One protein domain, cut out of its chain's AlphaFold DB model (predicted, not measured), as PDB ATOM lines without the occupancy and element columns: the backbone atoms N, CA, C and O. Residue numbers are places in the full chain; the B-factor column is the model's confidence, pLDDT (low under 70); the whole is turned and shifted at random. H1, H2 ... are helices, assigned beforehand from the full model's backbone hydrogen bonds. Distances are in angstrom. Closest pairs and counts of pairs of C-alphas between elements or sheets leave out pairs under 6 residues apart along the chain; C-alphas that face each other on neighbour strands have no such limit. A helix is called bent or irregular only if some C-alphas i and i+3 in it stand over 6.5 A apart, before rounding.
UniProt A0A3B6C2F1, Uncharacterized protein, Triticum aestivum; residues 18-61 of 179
ATOM      1  N   ASP A  18      94.308 -20.012-232.148       73.62
ATOM      2  CA  ASP A  18      93.534 -19.481-233.269       73.62
ATOM      3  C   ASP A  18      92.223 -18.808-232.831       73.62
ATOM      4  O   ASP A  18      91.870 -17.743-233.339       73.62
ATOM      5  N   VAL A  19      91.526 -19.361-231.828       78.00
ATOM      6  CA  VAL A  19      90.303 -18.748-231.272       78.00
ATOM      7  C   VAL A  19      90.645 -17.443-230.553       78.00
ATOM      8  O   VAL A  19      89.969 -16.429-230.735       78.00
ATOM      9  N   MET A  20      91.733 -17.436-229.779       76.19
ATOM     10  CA  MET A  20      92.208 -16.246-229.069       76.19
ATOM     11  C   MET A  20      92.668 -15.138-230.021       76.19
ATOM     12  O   MET A  20      92.412 -13.962-229.753       76.19
ATOM     13  N   VAL A  21      93.297 -15.491-231.147       80.38
ATOM     14  CA  VAL A  21      93.691 -14.539-232.199       80.38
ATOM     15  C   VAL A  21      92.468 -13.843-232.794       80.38
ATOM     16  O   VAL A  21      92.467 -12.617-232.918       80.38
ATOM     17  N   VAL A  22      91.398 -14.588-233.086       81.31
ATOM     18  CA  VAL A  22      90.138 -13.997-233.559       81.31
ATOM     19  C   VAL A  22      89.536 -13.096-232.474       81.31
ATOM     20  O   VAL A  22      89.235 -11.934-232.743       81.31
ATOM     21  N   CYS A  23      89.439 -13.556-231.226       80.25
ATOM     22  CA  CYS A  23      88.876 -12.773-230.118       80.25
ATOM     23  C   CYS A  23      89.656 -11.486-229.787       80.25
ATOM     24  O   CYS A  23      89.062 -10.540-229.276       80.25
ATOM     25  N   SER A  24      90.953 -11.416-230.105       80.06
ATOM     26  CA  SER A  24      91.815 -10.268-229.776       80.06
ATOM     27  C   SER A  24      91.635  -9.058-230.702       80.06
ATOM     28  O   SER A  24      92.091  -7.964-230.372       80.06
ATOM     29  N   SER A  25      90.990  -9.212-231.865       78.25
ATOM     30  CA  SER A  25      90.772  -8.082-232.777       78.25
ATOM     31  C   SER A  25      89.653  -7.162-232.273       78.25
ATOM     32  O   SER A  25      88.616  -7.629-231.799       78.25
ATOM     33  N   ALA A  26      89.816  -5.849-232.445       83.12
ATOM     34  CA  ALA A  26      88.734  -4.898-232.218       83.12
ATOM     35  C   ALA A  26      87.647  -5.047-233.298       83.12
ATOM     36  O   ALA A  26      87.955  -5.264-234.472       83.12
ATOM     37  N   GLY A  27      86.383  -4.927-232.888       86.38
ATOM     38  CA  GLY A  27      85.219  -5.048-233.766       86.38
ATOM     39  C   GLY A  27      84.774  -6.495-234.013       86.38
ATOM     40  O   GLY A  27      85.585  -7.414-234.152       86.38
ATOM     41  N   TRP A  28      83.457  -6.691-234.065       91.38
ATOM     42  CA  TRP A  28      82.826  -7.946-234.463       91.38
ATOM     43  C   TRP A  28      82.160  -7.765-235.821       91.38
ATOM     44  O   TRP A  28      81.250  -6.957-235.969       91.38
ATOM     45  N   THR A  29      82.644  -8.511-236.809       92.81
ATOM     46  CA  THR A  29      82.046  -8.592-238.145       92.81
ATOM     47  C   THR A  29      81.404  -9.964-238.333       92.81
ATOM     48  O   THR A  29      81.748 -10.917-237.629       92.81
ATOM     49  N   ASP A  30      80.501 -10.101-239.301       92.06
ATOM     50  CA  ASP A  30      79.854 -11.389-239.592       92.06
ATOM     51  C   ASP A  30      80.868 -12.455-240.016       92.06
ATOM     52  O   ASP A  30      80.812 -13.600-239.572       92.06
ATOM     53  N   GLN A  31      81.868 -12.062-240.808       93.00
ATOM     54  CA  GLN A  31      82.976 -12.939-241.183       93.00
ATOM     55  C   GLN A  31      83.740 -13.436-239.952       93.00
ATOM     56  O   GLN A  31      84.075 -14.614-239.860       93.00
ATOM     57  N   LYS A  32      83.976 -12.552-238.981       90.12
ATOM     58  CA  LYS A  32      84.652 -12.898-237.734       90.12
ATOM     59  C   LYS A  32      83.813 -13.840-236.869       90.12
ATOM     60  O   LYS A  32      84.360 -14.793-236.324       90.12
ATOM     61  N   HIS A  33      82.501 -13.617-236.786       89.75
ATOM     62  CA  HIS A  33      81.572 -14.535-236.119       89.75
ATOM     63  C   HIS A  33      81.593 -15.926-236.746       89.75
ATOM     64  O   HIS A  33      81.716 -16.915-236.025       89.75
ATOM     65  N   MET A  34      81.525 -16.009-238.075       92.62
ATOM     66  CA  MET A  34      81.586 -17.290-238.780       92.62
ATOM     67  C   MET A  34      82.909 -18.018-238.523       92.62
ATOM     68  O   MET A  34      82.897 -19.213-238.237       92.62
ATOM     69  N   LEU A  35      84.038 -17.303-238.560       90.25
ATOM     70  CA  LEU A  35      85.352 -17.880-238.261       90.25
ATOM     71  C   LEU A  35      85.453 -18.363-236.811       90.25
ATOM     72  O   LEU A  35      85.921 -19.471-236.575       90.25
ATOM     73  N   TYR A  36      84.979 -17.573-235.846       89.62
ATOM     74  CA  TYR A  36      84.973 -17.955-234.434       89.62
ATOM     75  C   TYR A  36      84.165 -19.235-234.189       89.62
ATOM     76  O   TYR A  36      84.654 -20.158-233.539       89.62
ATOM     77  N   LEU A  37      82.949 -19.318-234.740       91.12
ATOM     78  CA  LEU A  37      82.102 -20.505-234.606       91.12
ATOM     79  C   LEU A  37      82.718 -21.731-235.294       91.12
ATOM     80  O   LEU A  37      82.680 -22.820-234.725       91.12
ATOM     81  N   GLY A  38      83.322 -21.552-236.473       89.69
ATOM     82  CA  GLY A  38      84.024 -22.623-237.184       89.69
ATOM     83  C   GLY A  38      85.204 -23.181-236.385       89.69
ATOM     84  O   GLY A  38      85.280 -24.387-236.168       89.69
ATOM     85  N   LEU A  39      86.068 -22.303-235.868       89.00
ATOM     86  CA  LEU A  39      87.214 -22.692-235.036       89.00
ATOM     87  C   LEU A  39      86.778 -23.360-233.727       89.00
ATOM     88  O   LEU A  39      87.406 -24.318-233.281       89.00
ATOM     89  N   LEU A  40      85.690 -22.883-233.113       88.06
ATOM     90  CA  LEU A  40      85.133 -23.485-231.903       88.06
ATOM     91  C   LEU A  40      84.633 -24.913-232.161       88.06
ATOM     92  O   LEU A  40      84.878 -25.814-231.357       88.06
ATOM     93  N   GLN A  41      83.951 -25.124-233.287       86.88
ATOM     94  CA  GLN A  41      83.470 -26.440-233.686       86.88
ATOM     95  C   GLN A  41      84.635 -27.395-233.971       86.88
ATOM     96  O   GLN A  41      84.634 -28.518-233.471       86.88
ATOM     97  N   GLU A  42      85.636 -26.954-234.731       85.88
ATOM     98  CA  GLU A  42      86.813 -27.761-235.068       85.88
ATOM     99  C   GLU A  42      87.610 -28.153-233.813       85.88
ATOM    100  O   GLU A  42      87.929 -29.323-233.611       85.88
ATOM    101  N   SER A  43      87.829 -27.201-232.903       82.62
ATOM    102  CA  SER A  43      88.440 -27.422-231.584       82.62
ATOM    103  C   SER A  43      87.723 -28.494-230.755       82.62
ATOM    104  O   SER A  43      88.359 -29.310-230.078       82.62
ATOM    105  N   PHE A  44      86.390 -28.479-230.761       82.88
ATOM    106  CA  PHE A  44      85.594 -29.454-230.027       82.88
ATOM    107  C   PHE A  44      85.657 -30.839-230.678       82.88
ATOM    108  O   PHE A  44      85.865 -31.836-229.988       82.88
ATOM    109  N   VAL A  45      85.535 -30.900-232.004       83.69
ATOM    110  CA  VAL A  45      85.593 -32.148-232.777       83.69
ATOM    111  C   VAL A  45      86.955 -32.825-232.629       83.69
ATOM    112  O   VAL A  45      87.005 -34.020-232.345       83.69
ATOM    113  N   ASN A  46      88.051 -32.071-232.722       82.31
ATOM    114  CA  ASN A  46      89.400 -32.616-232.558       82.31
ATOM    115  C   ASN A  46      89.583 -33.260-231.178       82.31
ATOM    116  O   ASN A  46      90.041 -34.393-231.084       82.31
ATOM    117  N   ARG A  47      89.090 -32.627-230.109       78.12
ATOM    118  CA  ARG A  47      89.172 -33.193-228.750       78.12
ATOM    119  C   ARG A  47      88.291 -34.406-228.500       78.12
ATOM    120  O   ARG A  47      88.628 -35.233-227.653       78.12
ATOM    121  N   LEU A  48      87.170 -34.525-229.210       79.88
ATOM    122  CA  LEU A  48      86.381 -35.755-229.199       79.88
ATOM    123  C   LEU A  48      87.152 -36.902-229.861       79.88
ATOM    124  O   LEU A  48      87.137 -38.019-229.347       79.88
ATOM    125  N   HIS A  49      87.832 -36.629-230.976       76.81
ATOM    126  CA  HIS A  49      88.641 -37.627-231.679       76.81
ATOM    127  C   HIS A  49      89.896 -38.025-230.900       76.81
ATOM    128  O   HIS A  49      90.202 -39.214-230.822       76.81
ATOM    129  N   ASP A  50      90.561 -37.063-230.264       78.88
ATOM    130  CA  ASP A  50      91.753 -37.288-229.442       78.88
ATOM    131  C   ASP A  50      91.421 -37.945-228.086       78.88
ATOM    132  O   ASP A  50      92.314 -38.288-227.311       78.88
ATOM    133  N   GLY A  51      90.129 -38.136-227.783       71.06
ATOM    134  CA  GLY A  51      89.657 -38.741-226.539       71.06
ATOM    135  C   GLY A  51      89.865 -37.862-225.302       71.06
ATOM    136  O   GLY A  51      89.688 -38.343-224.183       71.06
ATOM    137  N   GLU A  52      90.216 -36.583-225.485       69.69
ATOM    138  CA  GLU A  52      90.403 -35.612-224.400       69.69
ATOM    139  C   GLU A  52      89.061 -35.264-223.735       69.69
ATOM    140  O   GLU A  52      88.995 -35.009-222.531       69.69
ATOM    141  N   ILE A  53      87.965 -35.329-224.501       64.44
ATOM    142  CA  ILE A  53      86.599 -35.132-224.008       64.44
ATOM    143  C   ILE A  53      85.825 -36.447-224.144       64.44
ATOM    144  O   ILE A  53      85.412 -36.859-225.226       64.44
ATOM    145  N   SER A  54      85.585 -37.109-223.013       63.47
ATOM    146  CA  SER A  54      84.657 -38.239-222.924       63.47
ATOM    147  C   SER A  54      83.223 -37.719-222.823       63.47
ATOM    148  O   SER A  54      82.916 -36.932-221.927       63.47
ATOM    149  N   PHE A  55      82.313 -38.229-223.664       61.22
ATOM    150  CA  PHE A  55      80.868 -37.948-223.572       61.22
ATOM    151  C   PHE A  55      80.310 -38.211-222.163       61.22
ATOM    152  O   PHE A  55      79.340 -37.582-221.762       61.22
ATOM    153  N   ARG A  56      80.941 -39.103-221.385       58.84
ATOM    154  CA  ARG A  56      80.553 -39.412-220.003       58.84
ATOM    155  C   ARG A  56      81.030 -38.350-219.003       58.84
ATOM    156  O   ARG A  56      80.277 -38.011-218.104       58.84
ATOM    157  N   GLY A  57      82.210 -37.767-219.223       57.25
ATOM    158  CA  GLY A  57      82.778 -36.721-218.363       57.25
ATOM    159  C   GLY A  57      82.156 -35.333-218.551       57.25
ATOM    160  O   GLY A  57      82.268 -34.495-217.664       57.25
ATOM    161  N   LEU A  58      81.465 -35.082-219.670       58.72
ATOM    162  CA  LEU A  58      80.807 -33.794-219.930       58.72
ATOM    163  C   LEU A  58      79.546 -33.586-219.070       58.72
ATOM    164  O   LEU A  58      79.240 -32.459-218.689       58.72
ATOM    165  N   PHE A  59      78.836 -34.664-218.723       56.28
ATOM    166  CA  PHE A  59      77.681 -34.607-217.816       56.28
ATOM    167  C   PHE A  59      78.085 -34.580-216.336       56.28
ATOM    168  O   PHE A  59      77.310 -34.100-215.509       56.28
ATOM    169  N   ASP A  60      79.302 -35.026-216.011       55.81
ATOM    170  CA  ASP A  60      79.848 -34.995-214.648       55.81
ATOM    171  C   ASP A  60      80.246 -33.573-214.199       55.81
ATOM    172  O   ASP A  60      80.425 -33.327-213.008       55.81
ATOM    173  N   LEU A  61      80.348 -32.624-215.138       52.31
ATOM    174  CA  LEU A  61      80.630 -31.205-214.882       52.31
ATOM    175  C   LEU A  61      79.363 -30.356-214.683       52.31
ATOM    176  O   LEU A  61      79.456 -29.140-214.541       52.31
TER     177      LEU A  61
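AT A GLANCE: This is residues 18 to 61 of the 179 residues of an uncharacterized protein of Triticum aestivum (UniProt A0A3B6C2F1). One long helix, H2, makes most of the length, and a short helix, H1, folds back along its first half as the small arm of a helical hairpin. At the other end of H2 the backbone turns away, and residues 54 to 61, which hold the small helix H3, stick out with no helix against them. The printed part has 44 residues with three named helices, in the order H1, H2, H3, and no named strand; the class is all helix. It is loose, with a radius of gyration of the C-alphas of 13.3 A, and elongated, spanning 37 by 20 by 15 A.

HOW THE PARTS SIT: Start at H2, residues 30 to 49, the longest helix. Look next at H1, residues 18 to 23, which touches H2 with 8 pairs of C-alphas within 8 A. H2 touches H1 with its residues 32 to 40 alone. The closest C-alphas of the two are those of Val 19 and Tyr 36, 6.2 A apart. H1 and H2 run opposite ways at a tilt of 35.1 degrees, only just steep, and form a helical hairpin. Past the other end of H2 comes H3, residues 55 to 59, which touches no helix. H2 and H3 are apart, but only just: their closest C-alphas are 8.2 A from each other. H1 and H3 are apart too. In H1 and H2 every O i to N i+4 pair is within hydrogen-bond range; in H3 it is 0 of 1, and of its O i to N i+3 pairs 0 of 2.

IN THESE COORDINATES: Find C-alpha 30 at (79.854, -11.389, -239.592); from there H2 runs 28.8 A to C-alpha 49 at (88.641, -37.627, -231.679). Go back to C-alpha 18 at (93.534, -19.481, -233.269), where H1 begins; its six residues reach 8.8 A, to Cys 23. H3 runs 7.4 A from Phe 55 to Phe 59, whose C-alpha is at (77.681, -34.607, -217.816). H3 is neither bent nor irregular, but only just: C-alphas 56 and 59 are 6.0 A apart.

THE WHOLE: The two C-alphas farthest apart are those of Ala 26, in the link before H2, and Arg 56, in H3, at 37.5 A. The printed part has no cut. The link from H1 to H2, six residues, is short, and that from H2 to H3, five residues, is tight. Residues 24 to 31 stand free, and so do residues 46 to 51, of which 46 to 49 belong to H2. The mean pLDDT of the printed part is 78.7; look at residues 52 to 61 for the values under 70.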